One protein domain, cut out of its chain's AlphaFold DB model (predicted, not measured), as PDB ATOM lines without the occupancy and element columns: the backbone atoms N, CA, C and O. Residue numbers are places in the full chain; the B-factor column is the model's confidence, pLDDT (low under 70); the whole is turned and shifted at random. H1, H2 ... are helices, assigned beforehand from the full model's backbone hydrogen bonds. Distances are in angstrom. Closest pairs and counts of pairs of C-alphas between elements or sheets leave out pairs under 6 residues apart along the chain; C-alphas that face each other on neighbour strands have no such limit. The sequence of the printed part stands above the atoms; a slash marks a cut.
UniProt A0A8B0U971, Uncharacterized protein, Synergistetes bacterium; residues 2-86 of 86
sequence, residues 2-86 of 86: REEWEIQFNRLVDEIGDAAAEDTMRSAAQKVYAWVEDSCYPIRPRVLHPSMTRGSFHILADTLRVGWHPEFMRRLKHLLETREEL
ATOM      1  N   ARG A   2     106.703 116.438 155.974       94.75
ATOM      2  CA  ARG A   2     106.256 117.627 156.732       94.75
ATOM      3  C   ARG A   2     106.596 118.939 156.014       94.75
ATOM      4  O   ARG A   2     105.715 119.767 155.874       94.75
ATOM      5  N   GLU A   3     107.834 119.088 155.553       95.81
ATOM      6  CA  GLU A   3     108.282 120.281 154.814       95.81
ATOM      7  C   GLU A   3     107.445 120.513 153.544       95.81
ATOM      8  O   GLU A   3     106.960 121.612 153.317       95.81
ATOM      9  N   GLU A   4     107.180 119.457 152.765       95.50
ATOM     10  CA  GLU A   4     106.292 119.526 151.591       95.50
ATOM     11  C   GLU A   4     104.883 120.015 151.951       95.50
ATOM     12  O   GLU A   4     104.313 120.855 151.258       95.50
ATOM     13  N   TRP A   5     104.326 119.501 153.055       96.69
ATOM     14  CA  TRP A   5     103.039 119.964 153.567       96.69
ATOM     15  C   TRP A   5     103.104 121.435 153.970       96.69
ATOM     16  O   TRP A   5     102.213 122.184 153.600       96.69
ATOM     17  N   GLU A   6     104.152 121.860 154.673       97.12
ATOM     18  CA  GLU A   6     104.316 123.237 155.147       97.12
ATOM     19  C   GLU A   6     104.369 124.228 153.981       97.12
ATOM     20  O   GLU A   6     103.679 125.244 154.003       97.12
ATOM     21  N   ILE A   7     105.101 123.894 152.915       96.75
ATOM     22  CA  ILE A   7     105.169 124.708 151.696       96.75
ATOM     23  C   ILE A   7     103.778 124.879 151.076       96.75
ATOM     24  O   ILE A   7     103.368 126.000 150.766       96.75
ATOM     25  N   GLN A   8     103.049 123.778 150.877       96.75
ATOM     26  CA  GLN A   8     101.746 123.837 150.219       96.75
ATOM     27  C   GLN A   8     100.670 124.471 151.109       96.75
ATOM     28  O   GLN A   8      99.816 125.210 150.620       96.75
ATOM     29  N   PHE A   9     100.715 124.197 152.409       97.12
ATOM     30  CA  PHE A   9      99.806 124.759 153.394       97.12
ATOM     31  C   PHE A   9      99.980 126.274 153.489       97.12
ATOM     32  O   PHE A   9      98.999 126.995 153.326       97.12
ATOM     33  N   ASN A  10     101.215 126.759 153.655       96.88
ATOM     34  CA  ASN A  10     101.494 128.194 153.750       96.88
ATOM     35  C   ASN A  10     101.058 128.929 152.482       96.88
ATOM     36  O   ASN A  10     100.401 129.956 152.579       96.88
ATOM     37  N   ARG A  11     101.293 128.354 151.295       96.94
ATOM     38  CA  ARG A  11     100.799 128.931 150.036       96.94
ATOM     39  C   ARG A  11      99.280 129.126 150.034       96.94
ATOM     40  O   ARG A  11      98.799 130.154 149.572       96.94
ATOM     41  N   LEU A  12      98.527 128.130 150.501       96.06
ATOM     42  CA  LEU A  12      97.064 128.201 150.532       96.06
ATOM     43  C   LEU A  12      96.550 129.147 151.622       96.06
ATOM     44  O   LEU A  12      95.519 129.781 151.421       96.06
ATOM     45  N   VAL A  13      97.258 129.257 152.749       95.75
ATOM     46  CA  VAL A  13      96.963 130.245 153.798       95.75
ATOM     47  C   VAL A  13      97.204 131.666 153.280       95.75
ATOM     48  O   VAL A  13      96.326 132.515 153.420       95.75
ATOM     49  N   ASP A  14      98.324 131.899 152.598       96.75
ATOM     50  CA  ASP A  14      98.645 133.192 151.990       96.75
ATOM     51  C   ASP A  14      97.606 133.597 150.926       96.75
ATOM     52  O   ASP A  14      97.233 134.765 150.837       96.75
ATOM     53  N   GLU A  15      97.097 132.640 150.135       96.31
ATOM     54  CA  GLU A  15      96.075 132.880 149.100       96.31
ATOM     55  C   GLU A  15      94.754 133.402 149.685       96.31
ATOM     56  O   GLU A  15      94.111 134.266 149.085       96.31
ATOM     57  N   ILE A  16      94.327 132.874 150.836       96.75
ATOM     58  CA  ILE A  16      93.044 133.246 151.449       96.75
ATOM     59  C   ILE A  16      93.147 134.469 152.369       96.75
ATOM     60  O   ILE A  16      92.136 135.139 152.592       96.75
ATOM     61  N   GLY A  17      94.347 134.766 152.872       94.56
ATOM     62  CA  GLY A  17      94.631 135.883 153.768       94.56
ATOM     63  C   GLY A  17      94.116 135.705 155.203       94.56
ATOM     64  O   GLY A  17      93.283 134.850 155.506       94.56
ATOM     65  N   ASP A  18      94.591 136.573 156.099       90.44
ATOM     66  CA  ASP A  18      94.390 136.451 157.555       90.44
ATOM     67  C   ASP A  18      92.938 136.641 158.027       90.44
ATOM     68  O   ASP A  18      92.568 136.208 159.116       90.44
ATOM     69  N   ALA A  19      92.104 137.304 157.220       91.69
ATOM     70  CA  ALA A  19      90.709 137.616 157.543       91.69
ATOM     71  C   ALA A  19      89.704 136.721 156.794       91.69
ATOM     72  O   ALA A  19      88.540 137.095 156.626       91.69
ATOM     73  N   ALA A  20      90.148 135.560 156.304       94.75
ATOM     74  CA  ALA A  20      89.293 134.619 155.592       94.75
ATOM     75  C   ALA A  20      88.111 134.155 156.462       94.75
ATOM     76  O   ALA A  20      88.269 133.773 157.622       94.75
ATOM     77  N   ALA A  21      86.912 134.142 155.880       96.88
ATOM     78  CA  ALA A  21      85.738 133.556 156.520       96.88
ATOM     79  C   ALA A  21      85.886 132.028 156.670       96.88
ATOM     80  O   ALA A  21      86.619 131.385 155.913       96.88
ATOM     81  N   GLU A  22      85.134 131.433 157.601       96.62
ATOM     82  CA  GLU A  22      85.180 129.988 157.881       96.62
ATOM     83  C   GLU A  22      84.963 129.124 156.630       96.62
ATOM     84  O   GLU A  22      85.686 128.151 156.421       96.62
ATOM     85  N   ASP A  23      84.018 129.486 155.760       97.81
ATOM     86  CA  ASP A  23      83.745 128.725 154.533       97.81
ATOM     87  C   ASP A  23      84.925 128.763 153.548       97.81
ATOM     88  O   ASP A  23      85.240 127.760 152.895       97.81
ATOM     89  N   THR A  24      85.634 129.892 153.485       97.94
ATOM     90  CA  THR A  24      86.863 130.034 152.697       97.94
ATOM     91  C   THR A  24      87.979 129.173 153.282       97.94
ATOM     92  O   THR A  24      88.634 128.436 152.543       97.94
ATOM     93  N   MET A  25      88.159 129.189 154.606       97.94
ATOM     94  CA  MET A  25      89.146 128.344 155.288       97.94
ATOM     95  C   MET A  25      88.848 126.851 155.113       97.94
ATOM     96  O   MET A  25      89.758 126.065 154.850       97.94
ATOM     97  N   ARG A  26      87.573 126.451 155.177       97.88
ATOM     98  CA  ARG A  26      87.139 125.074 154.906       97.88
ATOM     99  C   ARG A  26      87.437 124.664 153.466       97.88
ATOM    100  O   ARG A  26      87.928 123.560 153.238       97.88
ATOM    101  N   SER A  27      87.181 125.550 152.508       97.88
ATOM    102  CA  SER A  27      87.490 125.309 151.095       97.88
ATOM    103  C   SER A  27      88.999 125.163 150.870       97.88
ATOM    104  O   SER A  27      89.436 124.256 150.165       97.88
ATOM    105  N   ALA A  28      89.820 125.992 151.522       97.62
ATOM    106  CA  ALA A  28      91.276 125.849 151.500       97.62
ATOM    107  C   ALA A  28      91.734 124.521 152.125       97.62
ATOM    108  O   ALA A  28      92.575 123.830 151.554       97.62
ATOM    109  N   ALA A  29      91.122 124.104 153.235       97.44
ATOM    110  CA  ALA A  29      91.422 122.827 153.874       97.44
ATOM    111  C   ALA A  29      91.147 121.629 152.954       97.44
ATOM    112  O   ALA A  29      91.939 120.687 152.895       97.44
ATOM    113  N   GLN A  30      90.051 121.676 152.191       98.06
ATOM    114  CA  GLN A  30      89.736 120.662 151.184       98.06
ATOM    115  C   GLN A  30      90.780 120.628 150.061       98.06
ATOM    116  O   GLN A  30      91.152 119.542 149.624       98.06
ATOM    117  N   LYS A  31      91.304 121.788 149.636       98.00
ATOM    118  CA  LYS A  31      92.408 121.857 148.660       98.00
ATOM    119  C   LYS A  31      93.696 121.227 149.208       98.00
ATOM    120  O   LYS A  31      94.340 120.470 148.484       98.00
ATOM    121  N   VAL A  32      94.057 121.493 150.471       97.69
ATOM    122  CA  VAL A  32      95.209 120.840 151.134       97.69
ATOM    123  C   VAL A  32      95.020 119.324 151.132       97.69
ATOM    124  O   VAL A  32      95.927 118.589 150.752       97.69
ATOM    125  N   TYR A  33      93.836 118.855 151.525       97.38
ATOM    126  CA  TYR A  33      93.531 117.428 151.588       97.38
ATOM    127  C   TYR A  33      93.579 116.754 150.210       97.38
ATOM    128  O   TYR A  33      94.203 115.708 150.064       97.38
ATOM    129  N   ALA A  34      92.989 117.370 149.183       97.50
ATOM    130  CA  ALA A  34      93.055 116.860 147.816       97.50
ATOM    131  C   ALA A  34      94.510 116.737 147.332       97.50
ATOM    132  O   ALA A  34      94.910 115.700 146.812       97.50
ATOM    133  N   TRP A  35      95.338 117.752 147.603       96.69
ATOM    134  CA  TRP A  35      96.764 117.691 147.294       96.69
ATOM    135  C   TRP A  35      97.482 116.546 148.029       96.69
ATOM    136  O   TRP A  35      98.317 115.875 147.424       96.69
ATOM    137  N   VAL A  36      97.159 116.280 149.299       96.06
ATOM    138  CA  VAL A  36      97.709 115.135 150.051       96.06
ATOM    139  C   VAL A  36      97.350 113.802 149.389       96.06
ATOM    140  O   VAL A  36      98.207 112.921 149.290       96.06
ATOM    141  N   GLU A  37      96.103 113.649 148.942       94.62
ATOM    142  CA  GLU A  37      95.610 112.416 148.320       94.62
ATOM    143  C   GLU A  37      96.275 112.131 146.964       94.62
ATOM    144  O   GLU A  37      96.557 110.964 146.661       94.62
ATOM    145  N   ASP A  38      96.570 113.190 146.202       93.56
ATOM    146  CA  ASP A  38      97.154 113.130 144.857       93.56
ATOM    147  C   ASP A  38      98.694 113.146 144.846       93.56
ATOM    148  O   ASP A  38      99.325 112.744 143.863       93.56
ATOM    149  N   SER A  39      99.326 113.595 145.933       92.50
ATOM    150  CA  SER A  39     100.782 113.712 146.029       92.50
ATOM    151  C   SER A  39     101.480 112.359 145.916       92.50
ATOM    152  O   SER A  39     101.157 111.397 146.614       92.50
ATOM    153  N   CYS A  40     102.527 112.305 145.090       91.25
ATOM    154  CA  CYS A  40     103.371 111.126 144.941       91.25
ATOM    155  C   CYS A  40     104.852 111.512 144.972       91.25
ATOM    156  O   CYS A  40     105.392 112.084 144.028       91.25
ATOM    157  N   TYR A  41     105.511 111.154 146.070       87.31
ATOM    158  CA  TYR A  41     106.934 111.362 146.314       87.31
ATOM    159  C   TYR A  41     107.617 109.992 146.445       87.31
ATOM    160  O   TYR A  41     107.680 109.426 147.546       87.31
ATOM    161  N   PRO A  42     108.091 109.408 145.333       81.75
ATOM    162  CA  PRO A  42     108.618 108.052 145.330       81.75
ATOM    163  C   PRO A  42     109.976 107.965 146.035       81.75
ATOM    164  O   PRO A  42     110.956 108.584 145.637       81.75
ATOM    165  N   ILE A  43     110.062 107.114 147.062       78.56
ATOM    166  CA  ILE A  43     111.310 106.833 147.803       78.56
ATOM    167  C   ILE A  43     112.248 105.916 146.991       78.56
ATOM    168  O   ILE A  43     113.459 105.829 147.232       78.56
ATOM    169  N   ARG A  44     111.680 105.174 146.032       81.75
ATOM    170  CA  ARG A  44     112.379 104.268 145.116       81.75
ATOM    171  C   ARG A  44     111.745 104.362 143.727       81.75
ATOM    172  O   ARG A  44     110.518 104.397 143.652       81.75
ATOM    173  N   PRO A  45     112.527 104.255 142.636       80.00
ATOM    174  CA  PRO A  45     112.004 104.357 141.268       80.00
ATOM    175  C   PRO A  45     110.880 103.370 140.919       80.00
ATOM    176  O   PRO A  45     110.100 103.622 140.012       80.00
ATOM    177  N   ARG A  46     110.797 102.232 141.621       82.69
ATOM    178  CA  ARG A  46     109.789 101.183 141.384       82.69
ATOM    179  C   ARG A  46     108.563 101.270 142.297       82.69
ATOM    180  O   ARG A  46     107.672 100.439 142.185       82.69
ATOM    181  N   VAL A  47     108.513 102.244 143.205       76.75
ATOM    182  CA  VAL A  47     107.398 102.439 144.143       76.75
ATOM    183  C   VAL A  47     106.770 103.792 143.840       76.75
ATOM    184  O   VAL A  47     107.052 104.786 144.501       76.75
ATOM    185  N   LEU A  48     105.967 103.815 142.777       80.94
ATOM    186  CA  LEU A  48     105.352 105.025 142.217       80.94
ATOM    187  C   LEU A  48     103.887 105.205 142.634       80.94
ATOM    188  O   LEU A  48     103.209 106.100 142.139       80.94
ATOM    189  N   HIS A  49     103.370 104.335 143.504       84.75
ATOM    190  CA  HIS A  49     101.973 104.410 143.902       84.75
ATOM    191  C   HIS A  49     101.777 105.488 144.991       84.75
ATOM    192  O   HIS A  49     102.441 105.402 146.033       84.75
ATOM    193  N   PRO A  50     100.842 106.448 144.818       86.88
ATOM    194  CA  PRO A  50     100.626 107.549 145.766       86.88
ATOM    195  C   PRO A  50     100.293 107.102 147.194       86.88
ATOM    196  O   PRO A  50     100.517 107.843 148.147       86.88
ATOM    197  N   SER A  51      99.809 105.865 147.381       88.94
ATOM    198  CA  SER A  51      99.432 105.334 148.702       88.94
ATOM    199  C   SER A  51     100.539 105.430 149.753       88.94
ATOM    200  O   SER A  51     100.229 105.602 150.927       88.94
ATOM    201  N   MET A  52     101.812 105.331 149.358       89.56
ATOM    202  CA  MET A  52     102.936 105.446 150.297       89.56
ATOM    203  C   MET A  52     103.086 106.878 150.821       89.56
ATOM    204  O   MET A  52     103.254 107.106 152.020       89.56
ATOM    205  N   THR A  53     103.002 107.848 149.915       92.75
ATOM    206  CA  THR A  53     103.061 109.274 150.236       92.75
ATOM    207  C   THR A  53     101.847 109.695 151.051       92.75
ATOM    208  O   THR A  53     102.013 110.239 152.141       92.75
ATOM    209  N   ARG A  54     100.647 109.346 150.580       94.38
ATOM    210  CA  ARG A  54      99.389 109.575 151.289       94.38
ATOM    211  C   ARG A  54      99.430 109.001 152.706       94.38
ATOM    212  O   ARG A  54      99.175 109.720 153.666       94.38
ATOM    213  N   GLY A  55      99.832 107.738 152.863       94.19
ATOM    214  CA  GLY A  55      99.961 107.107 154.180       94.19
ATOM    215  C   GLY A  55     100.930 107.847 155.108       94.19
ATOM    216  O   GLY A  55     100.660 107.990 156.296       94.19
ATOM    217  N   SER A  56     102.024 108.393 154.568       94.81
ATOM    218  CA  SER A  56     102.982 109.183 155.351       94.81
ATOM    219  C   SER A  56     102.376 110.490 155.875       94.81
ATOM    220  O   SER A  56     102.662 110.882 157.005       94.81
ATOM    221  N   PHE A  57     101.538 111.161 155.083       96.69
ATOM    222  CA  PHE A  57     100.814 112.354 155.529       96.69
ATOM    223  C   PHE A  57      99.764 112.028 156.593       96.69
ATOM    224  O   PHE A  57      99.699 112.732 157.597       96.69
ATOM    225  N   HIS A  58      99.009 110.937 156.430       95.94
ATOM    226  CA  HIS A  58      98.040 110.495 157.440       95.94
ATOM    227  C   HIS A  58      98.713 110.137 158.771       95.94
ATOM    228  O   HIS A  58      98.259 110.595 159.809       95.94
ATOM    229  N   ILE A  59      99.868 109.459 158.760       97.00
ATOM    230  CA  ILE A  59     100.655 109.209 159.988       97.00
ATOM    231  C   ILE A  59     101.066 110.525 160.674       97.00
ATOM    232  O   ILE A  59     101.068 110.625 161.904       97.00
ATOM    233  N   LEU A  60     101.432 111.556 159.906       96.62
ATOM    234  CA  LEU A  60     101.751 112.870 160.474       96.62
ATOM    235  C   LEU A  60     100.514 113.541 161.090       96.62
ATOM    236  O   LEU A  60     100.642 114.175 162.136       96.62
ATOM    237  N   ALA A  61      99.343 113.407 160.468       96.00
ATOM    238  CA  ALA A  61      98.096 113.957 160.990       96.00
ATOM    239  C   ALA A  61      97.638 113.225 162.262       96.00
ATOM    240  O   ALA A  61      97.329 113.878 163.257       96.00
ATOM    241  N   ASP A  62      97.705 111.892 162.277       95.38
ATOM    242  CA  ASP A  62      97.387 111.054 163.444       95.38
ATOM    243  C   ASP A  62      98.290 111.367 164.641       95.38
ATOM    244  O   ASP A  62      97.856 111.360 165.791       95.38
ATOM    245  N   THR A  63      99.556 111.698 164.375       95.62
ATOM    246  CA  THR A  63     100.513 112.133 165.405       95.62
ATOM    247  C   THR A  63     100.417 113.625 165.733       95.62
ATOM    248  O   THR A  63     101.284 114.153 166.430       95.62
ATOM    249  N   LEU A  64      99.373 114.311 165.248       93.81
ATOM    250  CA  LEU A  64      99.076 115.726 165.492       93.81
ATOM    251  C   LEU A  64     100.200 116.681 165.058       93.81
ATOM    252  O   LEU A  64     100.354 117.784 165.582       93.81
ATOM    253  N   ARG A  65     101.019 116.252 164.094       94.50
ATOM    254  CA  ARG A  65     102.175 117.007 163.595       94.50
ATOM    255  C   ARG A  65     101.832 117.941 162.442       94.50
ATOM    256  O   ARG A  65     102.651 118.814 162.161       94.50
ATOM    257  N   VAL A  66     100.715 117.695 161.761       95.94
ATOM    258  CA  VAL A  66     100.155 118.473 160.645       95.94
ATOM    259  C   VAL A  66      98.628 118.390 160.698       95.94
ATOM    260  O   VAL A  66      98.079 117.514 161.364       95.94
ATOM    261  N   GLY A  67      97.950 119.258 159.954       96.31
ATOM    262  CA  GLY A  67      96.514 119.159 159.716       96.31
ATOM    263  C   GLY A  67      96.099 119.937 158.475       96.31
ATOM    264  O   GLY A  67      96.932 120.520 157.784       96.31
ATOM    265  N   TRP A  68      94.809 119.910 158.154       96.62
ATOM    266  CA  TRP A  68      94.331 120.414 156.859       96.62
ATOM    267  C   TRP A  68      93.716 121.805 156.961       96.62
ATOM    268  O   TRP A  68      93.834 122.601 156.039       96.62
ATOM    269  N   HIS A  69      93.078 122.118 158.090       97.12
ATOM    270  CA  HIS A  69      92.463 123.425 158.304       97.12
ATOM    271  C   HIS A  69      93.525 124.493 158.618       97.12
ATOM    272  O   HIS A  69      94.395 124.209 159.445       97.12
ATOM    273  N   PRO A  70      93.429 125.722 158.068       96.50
ATOM    274  CA  PRO A  70      94.323 126.839 158.411       96.50
ATOM    275  C   PRO A  70      94.495 127.035 159.925       96.50
ATOM    276  O   PRO A  70      95.591 127.206 160.444       96.50
ATOM    277  N   GLU A  71      93.397 126.900 160.664       95.62
ATOM    278  CA  GLU A  71      93.386 127.035 162.125       95.62
ATOM    279  C   GLU A  71      93.569 125.716 162.894       95.62
ATOM    280  O   GLU A  71      93.273 125.664 164.089       95.62
ATOM    281  N   PHE A  72      94.005 124.631 162.245       94.12
ATOM    282  CA  PHE A  72      94.058 123.298 162.857       94.12
ATOM    283  C   PHE A  72      94.800 123.295 164.197       94.12
ATOM    284  O   PHE A  72      94.237 122.864 165.199       94.12
ATOM    285  N   MET A  73      96.022 123.839 164.242       90.62
ATOM    286  CA  MET A  73      96.826 123.869 165.471       90.62
ATOM    287  C   MET A  73      96.169 124.702 166.574       90.62
ATOM    288  O   MET A  73      96.199 124.309 167.739       90.62
ATOM    289  N   ARG A  74      95.527 125.823 166.215       93.38
ATOM    290  CA  ARG A  74      94.799 126.671 167.170       93.38
ATOM    291  C   ARG A  74      93.611 125.922 167.775       93.38
ATOM    292  O   ARG A  74      93.441 125.930 168.989       93.38
ATOM    293  N   ARG A  75      92.815 125.245 166.939       93.75
ATOM    294  CA  ARG A  75      91.658 124.440 167.373       93.75
ATOM    295  C   ARG A  75      92.087 123.238 168.204       93.75
ATOM    296  O   ARG A  75      91.488 122.977 169.239       93.75
ATOM    297  N   LEU A  76      93.144 122.546 167.784       92.00
ATOM    298  CA  LEU A  76      93.697 121.416 168.519       92.00
ATOM    299  C   LEU A  76      94.172 121.842 169.909       92.00
ATOM    300  O   LEU A  76      93.813 121.199 170.888       92.00
ATOM    301  N   LYS A  77      94.931 122.942 170.001       92.69
ATOM    302  CA  LYS A  77      95.394 123.491 171.280       92.69
ATOM    303  C   LYS A  77      94.218 123.770 172.221       92.69
ATOM    304  O   LYS A  77      94.221 123.268 173.337       92.69
ATOM    305  N   HIS A  78      93.188 124.459 171.731       94.31
ATOM    306  CA  HIS A  78      91.985 124.748 172.513       94.31
ATOM    307  C   HIS A  78      91.294 123.476 173.040       94.31
ATOM    308  O   HIS A  78      90.899 123.419 174.203       94.31
ATOM    309  N   LEU A  79      91.182 122.430 172.211       91.50
ATOM    310  CA  LEU A  79      90.586 121.150 172.614       91.50
ATOM    311  C   LEU A  79      91.419 120.403 173.664       91.50
ATOM    312  O   LEU A  79      90.853 119.737 174.528       91.50
ATOM    313  N   LEU A  80      92.749 120.477 173.573       90.44
ATOM    314  CA  LEU A  80      93.650 119.825 174.522       90.44
ATOM    315  C   LEU A  80      93.656 120.544 175.875       90.44
ATOM    316  O   LEU A  80      93.536 119.867 176.889       90.44
ATOM    317  N   GLU A  81      93.706 121.878 175.880       91.06
ATOM    318  CA  GLU A  81      93.611 122.700 177.098       91.06
ATOM    319  C   GLU A  81      92.283 122.455 177.829       91.06
ATOM    320  O   GLU A  81      92.269 122.176 179.022       91.06
ATOM    321  N   THR A  82      91.166 122.418 177.090       82.81
ATOM    322  CA  THR A  82      89.834 122.129 177.658       82.81
ATOM    323  C   THR A  82      89.760 120.752 178.335       82.81
ATOM    324  O   THR A  82      88.945 120.536 179.228       82.81
ATOM    325  N   ARG A  83      90.585 119.785 177.914       75.19
ATOM    326  CA  ARG A  83      90.572 118.416 178.449       75.19
ATOM    327  C   ARG A  83      91.431 118.247 179.704       75.19
ATOM    328  O   ARG A  83      91.238 117.269 180.410       75.19
ATOM    329  N   GLU A  84      92.374 119.148 179.966       67.56
ATOM    330  CA  GLU A  84      93.199 119.125 181.186       67.56
ATOM    331  C   GLU A  84      92.471 119.738 182.398       67.56
ATOM    332  O   GLU A  84      92.870 119.506 183.536       67.56
ATOM    333  N   GLU A  85      91.389 120.485 182.161       57.88
ATOM    334  CA  GLU A  85      90.551 121.114 183.193       57.88
ATOM    335  C   GLU A  85      89.402 120.214 183.706       57.88
ATOM    336  O   GLU A  85      88.713 120.593 184.656       57.88
ATOM    337  N   LEU A  86      89.193 119.036 183.098       52.91
ATOM    338  CA  LEU A  86      88.174 118.033 183.464       52.91
ATOM    339  C   LEU A  86      88.787 116.846 184.219       52.91
ATOM    340  O   LEU A  86      88.139 116.387 185.188       52.91
TER     341      LEU A  86
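What this domain is: This is residues 2 to 86 of the 86 residues of an uncharacterized protein of Synergistetes bacterium (UniProt A0A8B0U971). Two long helices, H1 and H2, form a hairpin; after a long loop H3 folds back on the last residues of H2, and residues 77 to 86, mostly H4, stick out. The printed part has 85 residues with four named helices, H1 to H4 in order, and no named strand: all helix. It is only just loose, close to compact, with a radius of gyration of the C-alphas of 14.8 A, spanning 49 by 33 by 18 A.

How they stand to each other: H1, residues 2 to 16, and H2, residues 22 to 38, touch as a hairpin, opposite ways at a shallow tilt of 34 degrees, only just short of steep; their closest C-alphas, Leu 12 and Ala 28, are 6.3 A apart. H2, with residues 36 to 38 alone, touches H3, residues 51 to 62, in a second hairpin, opposite ways at a steep tilt of 41 degrees; their closest C-alphas, Glu 37 and Arg 54, are 5.6 A apart. H4, residues 72 to 84, is apart from H1, H2 and H3. In H1 to H4 every O i to N i+4 pair is within hydrogen-bond range.

Where its parts are: H1 begins at C-alpha 2 (106.256, 117.627, 156.732) and is 21.1 A long, H2 24.4 A, H3 15.9 A and H4 18.8 A, ending at C-alpha 84 (93.199, 119.125, 181.186).

The domain as a whole: The C-alphas farthest apart, Pro 45 and Leu 86, are 50.4 A apart. The printed part has no cut; the link from H2 to H3 is long. Residues 84 to 86 have pLDDT under 70.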